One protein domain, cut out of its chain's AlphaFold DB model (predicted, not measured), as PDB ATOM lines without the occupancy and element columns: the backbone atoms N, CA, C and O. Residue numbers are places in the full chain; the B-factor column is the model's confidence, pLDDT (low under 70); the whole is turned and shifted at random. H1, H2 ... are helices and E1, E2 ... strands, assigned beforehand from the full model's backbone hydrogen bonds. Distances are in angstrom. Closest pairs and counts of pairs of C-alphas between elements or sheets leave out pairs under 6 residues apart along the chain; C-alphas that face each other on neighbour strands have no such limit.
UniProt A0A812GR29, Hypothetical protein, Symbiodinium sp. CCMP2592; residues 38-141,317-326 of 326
ATOM      1  N   ILE A  38      13.038 101.319 -59.060       69.81
ATOM      2  CA  ILE A  38      12.939 101.070 -57.626       69.81
ATOM      3  C   ILE A  38      11.601 101.673 -57.225       69.81
ATOM      4  O   ILE A  38      11.311 102.807 -57.607       69.81
ATOM      5  N   THR A  39      10.787 100.923 -56.493       77.50
ATOM      6  CA  THR A  39       9.489 101.409 -56.020       77.50
ATOM      7  C   THR A  39       9.571 101.663 -54.530       77.50
ATOM      8  O   THR A  39      10.020 100.805 -53.777       77.50
ATOM      9  N   TYR A  40       9.136 102.844 -54.105       80.88
ATOM     10  CA  TYR A  40       8.859 103.120 -52.705       80.88
ATOM     11  C   TYR A  40       7.347 103.105 -52.495       80.88
ATOM     12  O   TYR A  40       6.624 103.836 -53.168       80.88
ATOM     13  N   GLU A  41       6.877 102.293 -51.555       76.62
ATOM     14  CA  GLU A  41       5.476 102.236 -51.157       76.62
ATOM     15  C   GLU A  41       5.325 102.804 -49.747       76.62
ATOM     16  O   GLU A  41       5.841 102.244 -48.777       76.62
ATOM     17  N   ALA A  42       4.578 103.897 -49.617       76.69
ATOM     18  CA  ALA A  42       4.063 104.321 -48.324       76.69
ATOM     19  C   ALA A  42       2.903 103.388 -47.947       76.69
ATOM     20  O   ALA A  42       1.896 103.336 -48.654       76.69
ATOM     21  N   ARG A  43       3.052 102.614 -46.867       77.31
ATOM     22  CA  ARG A  43       2.078 101.576 -46.508       77.31
ATOM     23  C   ARG A  43       1.136 102.044 -45.406       77.31
ATOM     24  O   ARG A  43       1.572 102.484 -44.347       77.31
ATOM     25  N   GLN A  44      -0.156 101.853 -45.637       76.06
ATOM     26  CA  GLN A  44      -1.191 101.872 -44.609       76.06
ATOM     27  C   GLN A  44      -1.741 100.455 -44.473       76.06
ATOM     28  O   GLN A  44      -2.049  99.802 -45.472       76.06
ATOM     29  N   LEU A  45      -1.797  99.965 -43.242       75.38
ATOM     30  CA  LEU A  45      -2.194  98.609 -42.898       75.38
ATOM     31  C   LEU A  45      -3.528  98.661 -42.163       75.38
ATOM     32  O   LEU A  45      -3.700  99.461 -41.243       75.38
ATOM     33  N   LEU A  46      -4.444  97.779 -42.544       77.25
ATOM     34  CA  LEU A  46      -5.661  97.516 -41.788       77.25
ATOM     35  C   LEU A  46      -5.484  96.195 -41.043       77.25
ATOM     36  O   LEU A  46      -5.263  95.156 -41.663       77.25
ATOM     37  N   ARG A  47      -5.552  96.249 -39.714       72.62
ATOM     38  CA  ARG A  47      -5.511  95.083 -38.824       72.62
ATOM     39  C   ARG A  47      -6.927  94.684 -38.420       72.62
ATOM     40  O   ARG A  47      -7.833  95.513 -38.456       72.62
ATOM     41  N   ASN A  48      -7.097  93.425 -38.024       78.38
ATOM     42  CA  ASN A  48      -8.359  92.852 -37.534       78.38
ATOM     43  C   ASN A  48      -9.520  92.850 -38.544       78.38
ATOM     44  O   ASN A  48     -10.655  92.614 -38.161       78.38
ATOM     45  N   VAL A  49      -9.254  93.054 -39.840       70.75
ATOM     46  CA  VAL A  49     -10.299  93.088 -40.887       70.75
ATOM     47  C   VAL A  49     -11.097  91.781 -40.957       70.75
ATOM     48  O   VAL A  49     -12.292  91.800 -41.219       70.75
ATOM     49  N   TYR A  50     -10.430  90.655 -40.705       72.69
ATOM     50  CA  TYR A  50     -11.028  89.317 -40.690       72.69
ATOM     51  C   TYR A  50     -10.893  88.643 -39.314       72.69
ATOM     52  O   TYR A  50     -10.902  87.418 -39.225       72.69
ATOM     53  N   GLY A  51     -10.666  89.441 -38.263       71.25
ATOM     54  CA  GLY A  51     -10.504  88.960 -36.893       71.25
ATOM     55  C   GLY A  51     -11.840  88.698 -36.198       71.25
ATOM     56  O   GLY A  51     -12.894  88.675 -36.832       71.25
ATOM     57  N   ASP A  52     -11.785  88.509 -34.879       77.94
ATOM     58  CA  ASP A  52     -12.975  88.477 -34.026       77.94
ATOM     59  C   ASP A  52     -13.836  89.736 -34.278       77.94
ATOM     60  O   ASP A  52     -13.287  90.840 -34.199       77.94
ATOM     61  N   PRO A  53     -15.145  89.602 -34.579       73.00
ATOM     62  CA  PRO A  53     -16.052  90.731 -34.806       73.00
ATOM     63  C   PRO A  53     -16.064  91.773 -33.683       73.00
ATOM     64  O   PRO A  53     -16.331  92.944 -33.940       73.00
ATOM     65  N   GLU A  54     -15.762  91.360 -32.451       84.88
ATOM     66  CA  GLU A  54     -15.708  92.251 -31.287       84.88
ATOM     67  C   GLU A  54     -14.413  93.080 -31.234       84.88
ATOM     68  O   GLU A  54     -14.300  94.042 -30.470       84.88
ATOM     69  N   THR A  55     -13.411  92.733 -32.048       77.31
ATOM     70  CA  THR A  55     -12.151  93.472 -32.126       77.31
ATOM     71  C   THR A  55     -12.245  94.559 -33.201       77.31
ATOM     72  O   THR A  55     -12.450  94.247 -34.375       77.31
ATOM     73  N   PRO A  56     -12.034  95.844 -32.862       74.62
ATOM     74  CA  PRO A  56     -12.140  96.916 -33.840       74.62
ATOM     75  C   PRO A  56     -11.068  96.798 -34.929       74.62
ATOM     76  O   PRO A  56      -9.895  96.496 -34.662       74.62
ATOM     77  N   VAL A  57     -11.471  97.103 -36.166       74.62
ATOM     78  CA  VAL A  57     -10.547  97.287 -37.288       74.62
ATOM     79  C   VAL A  57      -9.641  98.471 -36.980       74.62
ATOM     80  O   VAL A  57     -10.108  99.572 -36.690       74.62
ATOM     81  N   LEU A  58      -8.330  98.246 -37.052       72.56
ATOM     82  CA  LEU A  58      -7.334  99.256 -36.715       72.56
ATOM     83  C   LEU A  58      -6.543  99.657 -37.960       72.56
ATOM     84  O   LEU A  58      -5.856  98.830 -38.561       72.56
ATOM     85  N   GLY A  59      -6.602 100.941 -38.309       75.12
ATOM     86  CA  GLY A  59      -5.706 101.548 -39.289       75.12
ATOM     87  C   GLY A  59      -4.365 101.904 -38.654       75.12
ATOM     88  O   GLY A  59      -4.318 102.599 -37.642       75.12
ATOM     89  N   VAL A  60      -3.269 101.436 -39.247       79.12
ATOM     90  CA  VAL A  60      -1.905 101.713 -38.783       79.12
ATOM     91  C   VAL A  60      -1.042 102.124 -39.966       79.12
ATOM     92  O   VAL A  60      -1.098 101.513 -41.033       79.12
ATOM     93  N   VAL A  61      -0.196 103.135 -39.785       77.50
ATOM     94  CA  VAL A  61       0.856 103.437 -40.761       77.50
ATOM     95  C   VAL A  61       1.915 102.339 -40.666       77.50
ATOM     96  O   VAL A  61       2.583 102.180 -39.646       77.50
ATOM     97  N   GLY A  62       2.021 101.529 -41.716       73.62
ATOM     98  CA  GLY A  62       3.036 100.491 -41.815       73.62
ATOM     99  C   GLY A  62       4.395 101.085 -42.159       73.62
ATOM    100  O   GLY A  62       4.498 102.202 -42.666       73.62
ATOM    101  N   LYS A  63       5.457 100.302 -41.958       80.50
ATOM    102  CA  LYS A  63       6.784 100.665 -42.470       80.50
ATOM    103  C   LYS A  63       6.680 100.915 -43.976       80.50
ATOM    104  O   LYS A  63       6.102 100.074 -44.654       80.50
ATOM    105  N   GLY A  64       7.239 101.983 -44.531       80.44
ATOM    106  CA  GLY A  64       7.424 102.112 -45.975       80.44
ATOM    107  C   GLY A  64       8.135 100.882 -46.550       80.44
ATOM    108  O   GLY A  64       8.869 100.200 -45.841       80.44
ATOM    109  N   LEU A  65       7.898 100.545 -47.810       82.31
ATOM    110  CA  LEU A  65       8.529  99.400 -48.468       82.31
ATOM    111  C   LEU A  65       9.337  99.896 -49.661       82.31
ATOM    112  O   LEU A  65       8.784 100.475 -50.588       82.31
ATOM    113  N   LEU A  66      10.644  99.660 -49.643       83.19
ATOM    114  CA  LEU A  66      11.520  99.885 -50.781       83.19
ATOM    115  C   LEU A  66      11.706  98.568 -51.531       83.19
ATOM    116  O   LEU A  66      12.388  97.651 -51.069       83.19
ATOM    117  N   VAL A  67      11.100  98.494 -52.705       83.50
ATOM    118  CA  VAL A  67      11.179  97.350 -53.597       83.50
ATOM    119  C   VAL A  67      12.276  97.581 -54.626       83.50
ATOM    120  O   VAL A  67      12.212  98.508 -55.434       83.50
ATOM    121  N   VAL A  68      13.274  96.702 -54.617       82.00
ATOM    122  CA  VAL A  68      14.454  96.785 -55.481       82.00
ATOM    123  C   VAL A  68      14.521  95.584 -56.435       82.00
ATOM    124  O   VAL A  68      14.029  94.502 -56.107       82.00
ATOM    125  N   PRO A  69      15.130  95.718 -57.624       78.50
ATOM    126  CA  PRO A  69      15.307  94.586 -58.525       78.50
ATOM    127  C   PRO A  69      16.202  93.509 -57.900       78.50
ATOM    128  O   PRO A  69      17.279  93.808 -57.382       78.50
ATOM    129  N   GLY A  70      15.796  92.242 -57.967       82.00
ATOM    130  CA  GLY A  70      16.623  91.128 -57.504       82.00
ATOM    131  C   GLY A  70      15.861  89.823 -57.310       82.00
ATOM    132  O   GLY A  70      14.731  89.664 -57.750       82.00
ATOM    133  N   GLN A  71      16.477  88.845 -56.651       84.00
ATOM    134  CA  GLN A  71      15.751  87.637 -56.256       84.00
ATOM    135  C   GLN A  71      14.866  87.921 -55.043       84.00
ATOM    136  O   GLN A  71      15.256  88.707 -54.189       84.00
ATOM    137  N   TRP A  72      13.730  87.233 -54.934       85.69
ATOM    138  CA  TRP A  72      12.838  87.320 -53.774       85.69
ATOM    139  C   TRP A  72      13.589  87.093 -52.457       85.69
ATOM    140  O   TRP A  72      14.152  86.008 -52.257       85.69
ATOM    141  N   ALA A  73      13.624  88.142 -51.630       88.50
ATOM    142  CA  ALA A  73      14.143  88.155 -50.264       88.50
ATOM    143  C   ALA A  73      13.783  89.465 -49.550       88.50
ATOM    144  O   ALA A  73      13.535  90.491 -50.192       88.50
ATOM    145  N   ARG A  74      13.827  89.433 -48.217       90.06
ATOM    146  CA  ARG A  74      13.712  90.612 -47.348       90.06
ATOM    147  C   ARG A  74      15.035  90.892 -46.656       90.06
ATOM    148  O   ARG A  74      15.662  89.974 -46.133       90.06
ATOM    149  N   LEU A  75      15.446  92.158 -46.604       90.12
ATOM    150  CA  LEU A  75      16.679  92.542 -45.915       90.12
ATOM    151  C   LEU A  75      16.586  92.281 -44.407       90.12
ATOM    152  O   LEU A  75      17.580  91.892 -43.795       90.12
ATOM    153  N   SER A  76      15.398  92.464 -43.821       89.19
ATOM    154  CA  SER A  76      15.123  92.163 -42.410       89.19
ATOM    155  C   SER A  76      15.391  90.700 -42.055       89.19
ATOM    156  O   SER A  76      15.820  90.428 -40.940       89.19
ATOM    157  N   ASN A  77      15.231  89.781 -43.013       91.69
ATOM    158  CA  ASN A  77      15.472  88.351 -42.834       91.69
ATOM    159  C   ASN A  77      16.888  87.903 -43.260       91.69
ATOM    160  O   ASN A  77      17.172  86.712 -43.356       91.69
ATOM    161  N   ILE A  78      17.799  88.838 -43.532       92.06
ATOM    162  CA  ILE A  78      19.205  88.536 -43.820       92.06
ATOM    163  C   ILE A  78      20.049  89.061 -42.663       92.06
ATOM    164  O   ILE A  78      19.956  90.234 -42.306       92.06
ATOM    165  N   SER A  79      20.891  88.214 -42.081       91.00
ATOM    166  CA  SER A  79      21.814  88.538 -40.993       91.00
ATOM    167  C   SER A  79      22.986  89.410 -41.462       91.00
ATOM    168  O   SER A  79      23.205  89.622 -42.656       91.00
ATOM    169  N   ALA A  80      23.784  89.923 -40.521       87.44
ATOM    170  CA  ALA A  80      24.992  90.679 -40.854       87.44
ATOM    171  C   ALA A  80      26.044  89.826 -41.598       87.44
ATOM    172  O   ALA A  80      26.744  90.335 -42.467       87.44
ATOM    173  N   ASP A  81      26.123  88.522 -41.324       90.62
ATOM    174  CA  ASP A  81      27.019  87.587 -42.015       90.62
ATOM    175  C   ASP A  81      26.442  87.031 -43.334       90.62
ATOM    176  O   ASP A  81      27.038  86.140 -43.941       90.62
ATOM    177  N   GLY A  82      25.307  87.557 -43.812       90.44
ATOM    178  CA  GLY A  82      24.747  87.212 -45.123       90.44
ATOM    179  C   GLY A  82      24.049  85.851 -45.163       90.44
ATOM    180  O   GLY A  82      24.136  85.136 -46.166       90.44
ATOM    181  N   LYS A  83      23.363  85.474 -44.081       94.94
ATOM    182  CA  LYS A  83      22.546  84.257 -43.983       94.94
ATOM    183  C   LYS A  83      21.089  84.597 -43.704       94.94
ATOM    184  O   LYS A  83      20.794  85.655 -43.162       94.94
ATOM    185  N   PHE A  84      20.181  83.696 -44.050       94.38
ATOM    186  CA  PHE A  84      18.776  83.848 -43.681       94.38
ATOM    187  C   PHE A  84      18.584  83.619 -42.178       94.38
ATOM    188  O   PHE A  84      19.067  82.619 -41.643       94.38
ATOM    189  N   ILE A  85      17.900  84.542 -41.501       94.06
ATOM    190  CA  ILE A  85      17.663  84.477 -40.048       94.06
ATOM    191  C   ILE A  85      16.552  83.469 -39.744       94.06
ATOM    192  O   ILE A  85      16.685  82.653 -38.833       94.06
ATOM    193  N   GLU A  86      15.504  83.486 -40.560       94.12
ATOM    194  CA  GLU A  86      14.339  82.615 -40.506       94.12
ATOM    195  C   GLU A  86      14.075  81.995 -41.879       94.12
ATOM    196  O   GLU A  86      14.476  82.521 -42.924       94.12
ATOM    197  N   ALA A  87      13.384  80.855 -41.883       92.12
ATOM    198  CA  ALA A  87      12.934  80.257 -43.127       92.12
ATOM    199  C   ALA A  87      11.827  81.119 -43.749       92.12
ATOM    200  O   ALA A  87      10.890  81.524 -43.068       92.12
ATOM    201  N   GLU A  88      11.907  81.371 -45.052       87.56
ATOM    202  CA  GLU A  88      10.861  82.093 -45.777       87.56
ATOM    203  C   GLU A  88      10.514  81.412 -47.098       87.56
ATOM    204  O   GLU A  88      11.353  80.795 -47.764       87.56
ATOM    205  N   GLN A  89       9.241  81.525 -47.468       85.50
ATOM    206  CA  GLN A  89       8.688  80.948 -48.681       85.50
ATOM    207  C   GLN A  89       7.983  82.035 -49.486       85.50
ATOM    208  O   GLN A  89       7.118  82.739 -48.973       85.50
ATOM    209  N   PHE A  90       8.315  82.129 -50.770       81.31
ATOM    210  CA  PHE A  90       7.636  83.013 -51.711       81.31
ATOM    211  C   PHE A  90       6.948  82.177 -52.783       81.31
ATOM    212  O   PHE A  90       7.571  81.300 -53.387       81.31
ATOM    213  N   LYS A  91       5.670  82.458 -53.044       77.75
ATOM    214  CA  LYS A  91       4.918  81.846 -54.142       77.75
ATOM    215  C   LYS A  91       4.764  82.856 -55.272       77.75
ATOM    216  O   LYS A  91       4.198  83.926 -55.080       77.75
ATOM    217  N   VAL A  92       5.273  82.507 -56.449       73.75
ATOM    218  CA  VAL A  92       5.288  83.357 -57.643       73.75
ATOM    219  C   VAL A  92       4.674  82.564 -58.788       73.75
ATOM    220  O   VAL A  92       5.332  81.731 -59.417       73.75
ATOM    221  N   GLY A  93       3.379  82.777 -59.019       75.56
ATOM    222  CA  GLY A  93       2.592  81.917 -59.902       75.56
ATOM    223  C   GLY A  93       2.636  80.461 -59.422       75.56
ATOM    224  O   GLY A  93       2.252  80.158 -58.292       75.56
ATOM    225  N   SER A  94       3.140  79.565 -60.270       79.81
ATOM    226  CA  SER A  94       3.340  78.144 -59.956       79.81
ATOM    227  C   SER A  94       4.674  77.832 -59.267       79.81
ATOM    228  O   SER A  94       4.880  76.703 -58.825       79.81
ATOM    229  N   LYS A  95       5.598  78.797 -59.179       78.62
ATOM    230  CA  LYS A  95       6.924  78.583 -58.592       78.62
ATOM    231  C   LYS A  95       6.921  78.911 -57.110       78.62
ATOM    232  O   LYS A  95       6.497  79.987 -56.697       78.62
ATOM    233  N   THR A  96       7.496  78.009 -56.332       83.31
ATOM    234  CA  THR A  96       7.743  78.199 -54.908       83.31
ATOM    235  C   THR A  96       9.237  78.374 -54.689       83.31
ATOM    236  O   THR A  96      10.032  77.511 -55.053       83.31
ATOM    237  N   ILE A  97       9.621  79.497 -54.098       83.38
ATOM    238  CA  ILE A  97      10.997  79.794 -53.704       83.38
ATOM    239  C   ILE A  97      11.088  79.559 -52.203       83.38
ATOM    240  O   ILE A  97      10.352  80.182 -51.445       83.38
ATOM    241  N   LEU A  98      11.983  78.666 -51.791       87.75
ATOM    242  CA  LEU A  98      12.247  78.345 -50.390       87.75
ATOM    243  C   LEU A  98      13.623  78.879 -50.001       87.75
ATOM    244  O   LEU A  98      14.612  78.622 -50.694       87.75
ATOM    245  N   ARG A  99      13.689  79.604 -48.889       88.19
ATOM    246  CA  ARG A  99      14.931  80.044 -48.252       88.19
ATOM    247  C   ARG A  99      14.992  79.406 -46.873       88.19
ATOM    248  O   ARG A  99      14.102  79.618 -46.059       88.19
ATOM    249  N   GLY A 100      16.001  78.572 -46.640       90.56
ATOM    250  CA  GLY A 100      16.162  77.873 -45.367       90.56
ATOM    251  C   GLY A 100      16.860  78.750 -44.334       90.56
ATOM    252  O   GLY A 100      17.830  79.435 -44.664       90.56
ATOM    253  N   GLN A 101      16.417  78.685 -43.084       95.38
ATOM    254  CA  GLN A 101      17.113  79.317 -41.965       95.38
ATOM    255  C   GLN A 101      18.591  78.897 -41.912       95.38
ATOM    256  O   GLN A 101      18.935  77.738 -42.145       95.38
ATOM    257  N   GLY A 102      19.479  79.849 -41.627       93.19
ATOM    258  CA  GLY A 102      20.922  79.633 -41.528       93.19
ATOM    259  C   GLY A 102      21.631  79.394 -42.866       93.19
ATOM    260  O   GLY A 102      22.861  79.327 -42.898       93.19
ATOM    261  N   THR A 103      20.900  79.289 -43.982       94.81
ATOM    262  CA  THR A 103      21.508  79.148 -45.312       94.81
ATOM    263  C   THR A 103      22.039  80.486 -45.818       94.81
ATOM    264  O   THR A 103      21.553  81.550 -45.436       94.81
ATOM    265  N   SER A 104      23.067  80.455 -46.670       93.75
ATOM    266  CA  SER A 104      23.644  81.682 -47.228       93.75
ATOM    267  C   SER A 104      22.659  82.385 -48.165       93.75
ATOM    268  O   SER A 104      22.106  81.767 -49.075       93.75
ATOM    269  N   ALA A 105      22.511  83.701 -47.994       91.25
ATOM    270  CA  ALA A 105      21.803  84.577 -48.925       91.25
ATOM    271  C   ALA A 105      22.629  84.877 -50.194       91.25
ATOM    272  O   ALA A 105      22.130  85.483 -51.144       91.25
ATOM    273  N   GLY A 106      23.894  84.440 -50.252       90.38
ATOM    274  CA  GLY A 106      24.791  84.685 -51.375       90.38
ATOM    275  C   GLY A 106      24.967  86.182 -51.632       90.38
ATOM    276  O   GLY A 106      25.391  86.924 -50.753       90.38
ATOM    277  N   ARG A 107      24.633  86.623 -52.849       86.44
ATOM    278  CA  ARG A 107      24.683  88.042 -53.245       86.44
ATOM    279  C   ARG A 107      23.337  88.764 -53.123       86.44
ATOM    280  O   ARG A 107      23.220  89.921 -53.524       86.44
ATOM    281  N   ILE A 108      22.300  88.086 -52.630       87.75
ATOM    282  CA  ILE A 108      20.963  88.670 -52.514       87.75
ATOM    283  C   ILE A 108      21.017  89.791 -51.482       87.75
ATOM    284  O   ILE A 108      21.433  89.570 -50.348       87.75
ATOM    285  N   LEU A 109      20.631  91.000 -51.903       85.94
ATOM    286  CA  LEU A 109      20.659  92.213 -51.080       85.94
ATOM    287  C   LEU A 109      22.024  92.493 -50.413       85.94
ATOM    288  O   LEU A 109      22.085  93.283 -49.475       85.94
ATOM    289  N   GLU A 110      23.128  91.920 -50.914       86.69
ATOM    290  CA  GLU A 110      24.466  92.038 -50.308       86.69
ATOM    291  C   GLU A 110      24.864  93.502 -50.114       86.69
ATOM    292  O   GLU A 110      25.383  93.887 -49.068       86.69
ATOM    293  N   TYR A 111      24.577  94.338 -51.114       82.62
ATOM    294  CA  TYR A 111      24.867  95.761 -51.039       82.62
ATOM    295  C   TYR A 111      24.092  96.453 -49.913       82.62
ATOM    296  O   TYR A 111      24.676  97.195 -49.130       82.62
ATOM    297  N   TYR A 112      22.795  96.174 -49.786       84.00
ATOM    298  CA  TYR A 112      21.972  96.741 -48.721       84.00
ATOM    299  C   TYR A 112      22.376  96.204 -47.344       84.00
ATOM    300  O   TYR A 112      22.342  96.945 -46.367       84.00
ATOM    301  N   GLY A 113      22.852  94.957 -47.273       86.12
ATOM    302  CA  GLY A 113      23.499  94.408 -46.085       86.12
ATOM    303  C   GLY A 113      24.757  95.187 -45.690       86.12
ATOM    304  O   GLY A 113      24.924  95.505 -44.515       86.12
ATOM    305  N   LYS A 114      25.602  95.561 -46.662       84.19
ATOM    306  CA  LYS A 114      26.785  96.409 -46.428       84.19
ATOM    307  C   LYS A 114      26.400  97.821 -46.000       84.19
ATOM    308  O   LYS A 114      26.964  98.306 -45.029       84.19
ATOM    309  N   VAL A 115      25.413  98.445 -46.648       80.44
ATOM    310  CA  VAL A 115      24.903  99.770 -46.244       80.44
ATOM    311  C   VAL A 115      24.349  99.729 -44.828       80.44
ATOM    312  O   VAL A 115      24.656 100.618 -44.049       80.44
ATOM    313  N   ARG A 116      23.617  98.673 -44.452       84.25
ATOM    314  CA  ARG A 116      23.136  98.484 -43.075       84.25
ATOM    315  C   ARG A 116      24.269  98.458 -42.049       84.25
ATOM    316  O   ARG A 116      24.064  98.882 -40.921       84.25
ATOM    317  N   GLN A 117      25.437  97.938 -42.420       83.25
ATOM    318  CA  GLN A 117      26.603  97.864 -41.535       83.25
ATOM    319  C   GLN A 117      27.417  99.157 -41.518       83.25
ATOM    320  O   GLN A 117      27.872  99.572 -40.459       83.25
ATOM    321  N   SER A 118      27.641  99.768 -42.684       80.75
ATOM    322  CA  SER A 118      28.511 100.942 -42.825       80.75
ATOM    323  C   SER A 118      27.796 102.262 -42.549       80.75
ATOM    324  O   SER A 118      28.435 103.226 -42.149       80.75
ATOM    325  N   HIS A 119      26.490 102.296 -42.802       76.31
ATOM    326  CA  HIS A 119      25.603 103.439 -42.621       76.31
ATOM    327  C   HIS A 119      24.314 102.983 -41.934       76.31
ATOM    328  O   HIS A 119      23.233 103.064 -42.537       76.31
ATOM    329  N   PRO A 120      24.412 102.446 -40.700       74.88
ATOM    330  CA  PRO A 120      23.243 102.007 -39.964       74.88
ATOM    331  C   PRO A 120      22.220 103.132 -39.867       74.88
ATOM    332  O   PRO A 120      21.064 102.835 -40.028       74.88
ATOM    333  N   GLU A 121      22.576 104.414 -39.807       68.56
ATOM    334  CA  GLU A 121      21.629 105.537 -39.750       68.56
ATOM    335  C   GLU A 121      20.664 105.634 -40.952       68.56
ATOM    336  O   GLU A 121      19.527 106.096 -40.814       68.56
ATOM    337  N   LEU A 122      21.093 105.182 -42.140       66.00
ATOM    338  CA  LEU A 122      20.257 105.131 -43.351       66.00
ATOM    339  C   LEU A 122      19.260 103.965 -43.314       66.00
ATOM    340  O   LEU A 122      18.335 103.903 -44.120       66.00
ATOM    341  N   VAL A 123      19.491 103.033 -42.392       64.38
ATOM    342  CA  VAL A 123      18.875 101.715 -42.291       64.38
ATOM    343  C   VAL A 123      18.333 101.465 -40.858       64.38
ATOM    344  O   VAL A 123      17.632 100.508 -40.598       64.38
ATOM    345  N   GLU A 124      18.569 102.346 -39.895       54.28
ATOM    346  CA  GLU A 124      18.001 102.361 -38.540       54.28
ATOM    347  C   GLU A 124      16.587 102.915 -38.616       54.28
ATOM    348  O   GLU A 124      15.673 102.427 -37.961       54.28
ATOM    349  N   HIS A 125      16.362 103.809 -39.581       53.06
ATOM    350  CA  HIS A 125      15.033 104.107 -40.084       53.06
ATOM    351  C   HIS A 125      14.373 102.884 -40.757       53.06
ATOM    352  O   HIS A 125      13.251 103.028 -41.230       53.06
ATOM    353  N   LEU A 126      14.977 101.678 -40.794       50.38
ATOM    354  CA  LEU A 126      14.250 100.440 -41.129       50.38
ATOM    355  C   LEU A 126      13.236 100.024 -40.050       50.38
ATOM    356  O   LEU A 126      12.438  99.102 -40.251       50.38
ATOM    357  N   GLU A 127      13.190 100.691 -38.897       53.66
ATOM    358  CA  GLU A 127      11.960 100.655 -38.100       53.66
ATOM    359  C   GLU A 127      10.771 101.244 -38.870       53.66
ATOM    360  O   GLU A 127       9.645 100.812 -38.667       53.66
ATOM    361  N   ILE A 128      11.028 102.141 -39.822       55.09
ATOM    362  CA  ILE A 128      10.048 102.827 -40.666       55.09
ATOM    363  C   ILE A 128      10.129 102.336 -42.121       55.09
ATOM    364  O   ILE A 128       9.216 102.605 -42.886       55.09
ATOM    365  N   LEU A 129      11.165 101.596 -42.528       69.94
ATOM    366  CA  LEU A 129      11.372 101.138 -43.906       69.94
ATOM    367  C   LEU A 129      11.694  99.636 -43.970       69.94
ATOM    368  O   LEU A 129      12.515  99.124 -43.230       69.94
ATOM    369  N   GLU A 130      11.087  98.911 -44.893       83.81
ATOM    370  CA  GLU A 130      11.421  97.526 -45.216       83.81
ATOM    371  C   GLU A 130      12.072  97.501 -46.602       83.81
ATOM    372  O   GLU A 130      11.571  98.150 -47.515       83.81
ATOM    373  N   ILE A 131      13.172  96.764 -46.788       85.19
ATOM    374  CA  ILE A 131      13.799  96.602 -48.112       85.19
ATOM    375  C   ILE A 131      13.556  95.182 -48.601       85.19
ATOM    376  O   ILE A 131      13.962  94.212 -47.956       85.19
ATOM    377  N   MET A 132      12.932  95.066 -49.769       88.12
ATOM    378  CA  MET A 132      12.593  93.794 -50.390       88.12
ATOM    379  C   MET A 132      13.095  93.763 -51.828       88.12
ATOM    380  O   MET A 132      12.956  94.740 -52.559       88.12
ATOM    381  N   SER A 133      13.659  92.636 -52.253       84.69
ATOM    382  CA  SER A 133      14.024  92.433 -53.654       84.69
ATOM    383  C   SER A 133      13.026  91.537 -54.377       84.69
ATOM    384  O   SER A 133      12.595  90.531 -53.821       84.69
ATOM    385  N   GLN A 134      12.687  91.871 -55.625       80.12
ATOM    386  CA  GLN A 134      11.904  91.014 -56.524       80.12
ATOM    387  C   GLN A 134      12.340  91.164 -57.997       80.12
ATOM    388  O   GLN A 134      12.916  92.194 -58.355       80.12
ATOM    389  N   PRO A 135      12.115  90.154 -58.869       70.88
ATOM    390  CA  PRO A 135      12.683  90.117 -60.223       70.88
ATOM    391  C   PRO A 135      12.247  91.277 -61.114       70.88
ATOM    392  O   PRO A 135      13.014  91.715 -61.965       70.88
ATOM    393  N   ALA A 136      11.041  91.793 -60.889       63.09
ATOM    394  CA  ALA A 136      10.579  93.049 -61.446       63.09
ATOM    395  C   ALA A 136      10.247  93.970 -60.273       63.09
ATOM    396  O   ALA A 136       9.285  93.727 -59.555       63.09
ATOM    397  N   ALA A 137      11.009  95.043 -60.086       52.47
ATOM    398  CA  ALA A 137      10.639  96.120 -59.165       52.47
ATOM    399  C   ALA A 137       9.608  97.065 -59.811       52.47
ATOM    400  O   ALA A 137       9.676  98.282 -59.679       52.47
ATOM    401  N   ASN A 138       8.678  96.477 -60.567       50.25
ATOM    402  CA  ASN A 138       7.525  97.139 -61.144       50.25
ATOM    403  C   ASN A 138       6.350  96.773 -60.243       50.25
ATOM    404  O   ASN A 138       5.989  95.600 -60.170       50.25
ATOM    405  N   VAL A 139       5.756  97.754 -59.572       41.50
ATOM    406  CA  VAL A 139       4.487  97.546 -58.853       41.50
ATOM    407  C   VAL A 139       3.301  98.136 -59.638       41.50
ATOM    408  O   VAL A 139       2.144  97.901 -59.294       41.50
ATOM    409  N   ASP A 140       3.565  98.810 -60.766       36.09
ATOM    410  CA  ASP A 140       2.538  99.469 -61.573       36.09
ATOM    411  C   ASP A 140       1.835  98.545 -62.578       36.09
ATOM    412  O   ASP A 140       2.451  97.916 -63.440       36.09
ATOM    413  N   SER A 141       0.501  98.604 -62.499       30.41
ATOM    414  CA  SER A 141      -0.531  98.197 -63.464       30.41
ATOM    415  C   SER A 141      -0.686  96.695 -63.762       30.41
ATOM    416  O   SER A 141       0.032  96.111 -64.562       30.41
ATOM    417  N   TYR A 317      -0.740 105.945 -53.674       28.27
ATOM    418  CA  TYR A 317      -1.086 105.303 -52.408       28.27
ATOM    419  C   TYR A 317      -1.811 103.987 -52.702       28.27
ATOM    420  O   TYR A 317      -2.833 103.976 -53.388       28.27
ATOM    421  N   ARG A 318      -1.290 102.865 -52.191       31.39
ATOM    422  CA  ARG A 318      -1.947 101.557 -52.290       31.39
ATOM    423  C   ARG A 318      -2.203 100.998 -50.897       31.39
ATOM    424  O   ARG A 318      -1.270 100.720 -50.148       31.39
ATOM    425  N   THR A 319      -3.473 100.793 -50.571       26.34
ATOM    426  CA  THR A 319      -3.900 100.087 -49.361       26.34
ATOM    427  C   THR A 319      -3.652  98.593 -49.561       26.34
ATOM    428  O   THR A 319      -4.255  97.972 -50.436       26.34
ATOM    429  N   LEU A 320      -2.732  98.010 -48.791       27.73
ATOM    430  CA  LEU A 320      -2.479  96.568 -48.798       27.73
ATOM    431  C   LEU A 320      -3.152  95.946 -47.573       27.73
ATOM    432  O   LEU A 320      -2.741  96.175 -46.437       27.73
ATOM    433  N   LEU A 321      -4.189  95.145 -47.820       24.61
ATOM    434  CA  LEU A 321      -4.792  94.267 -46.822       24.61
ATOM    435  C   LEU A 321      -3.827  93.105 -46.577       24.61
ATOM    436  O   LEU A 321      -3.646  92.254 -47.449       24.61
ATOM    437  N   VAL A 322      -3.175  93.084 -45.416       24.78
ATOM    438  CA  VAL A 322      -2.302  91.977 -45.015       24.78
ATOM    439  C   VAL A 322      -3.067  91.122 -44.005       24.78
ATOM    440  O   VAL A 322      -3.307  91.598 -42.897       24.78
ATOM    441  N   PRO A 323      -3.471  89.887 -44.345       22.86
ATOM    442  CA  PRO A 323      -3.981  88.957 -43.347       22.86
ATOM    443  C   PRO A 323      -2.821  88.507 -42.448       22.86
ATOM    444  O   PRO A 323      -1.831  87.957 -42.934       22.86
ATOM    445  N   GLU A 324      -2.925  88.755 -41.142       24.42
ATOM    446  CA  GLU A 324      -2.035  88.138 -40.156       24.42
ATOM    447  C   GLU A 324      -2.456  86.676 -39.970       24.42
ATOM    448  O   GLU A 324      -3.604  86.393 -39.636       24.42
ATOM    449  N   MET A 325      -1.535  85.743 -40.230       21.72
ATOM    450  CA  MET A 325      -1.683  84.351 -39.803       21.72
ATOM    451  C   MET A 325      -1.005  84.203 -38.441       21.72
ATOM    452  O   MET A 325       0.203  84.431 -38.336       21.72
ATOM    453  N   HIS A 326      -1.798  83.862 -37.425       28.80
ATOM    454  CA  HIS A 326      -1.330  83.336 -36.144       28.80
ATOM    455  C   HIS A 326      -1.129  81.824 -36.236       28.80
ATOM    456  O   HIS A 326      -1.936  81.163 -36.932       28.80
TER     457      HIS A 326
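AT A GLANCE: This is residues 38 to 141 and 317 to 326 of the 326 residues of the protein "Hypothetical protein" of Symbiodinium sp. CCMP2592 (UniProt A0A812GR29). A small three-stranded sheet of E1, E4 and E7 lies near the middle, and E1 and E4 continue through bends into a second, two-stranded ribbon, the hairpin E2 and E3, which reaches toward one end. Two short helices, H1 and H2, make a corner toward the opposite end, and another hairpin, E5 and E6, lies off to a further side beyond the long link after E4. The printed part has 114 residues, with the order E1 E2 E3 E4 E5 E6 H1 H2 E7; under half of the residues are in named elements, and the class is mixed, helices and strands. The three-stranded sheet has the order E1, E4, E7 and is mixed, while both two-stranded sheets are antiparallel. The whole is only just compact, close to loose, with a radius of gyration of the C-alphas of 15.5 A and spans of 45 by 35 by 30 A.

IN THESE COORDINATES: E1 is residues 39 to 41, beginning at C-alpha 39 (9.489, 101.409, -56.020). E2 is residues 44 to 47 and E3 residues 58 to 61. E4, residues 64 to 69, is 16.6 A long. E5, residues 88 to 92, and E6, residues 95 to 99, are 13.2 A each. H1, residues 110 to 118, is 12.3 A long, and H2, residues 121 to 127, is 11.0 A. E7, residues 129 to 134, is 16.2 A long and ends at C-alpha 134 (11.904, 91.014, -56.524).

HOW THE PARTS SIT: E1 and E4 are antiparallel at 161 degrees, with N 41 and O 65 2.8 A apart, within hydrogen-bond range. E4 and E7 are parallel at 26 degrees, with N 130 and O 64 at 2.7 A. E1 runs on into E2 at 49 degrees, and E3 runs on into E4 at 58 degrees. In the hairpin E2 and E3, N 45 and O 60 are 2.8 A apart. Residues 73 to 74 pair antiparallel with residues 132 to 133 of E7. In the hairpin E5 and E6, N 92 and O 95 are 2.8 A apart. H2 only grazes the three-stranded sheet, with its residues 122 to 127; H1 is not on it. H1 and H2 touch only at the corner by their link, where the closest C-alphas, of Arg 116 and Val 123, are 5.4 A apart; their lines are only just about perpendicular, at 73 degrees. In H1 every O i to N i+4 pair is within hydrogen-bond range; in H2 0 of 3 are, and 2 of 4 O i to N i+3 pairs.

THE WHOLE: The C-alphas farthest apart, of Glu 54 and Ser 118, are 46.5 A from each other. The link E4 to E5, 18 residues, is long. Residues 142 to 316 are not printed, and C-alphas 141 and 317 are 13.2 A apart across the cut. The mean pLDDT of the printed part is 74.1; residue 38 and residues 121 to 129, 136 to 141 and 317 to 326 are under 70.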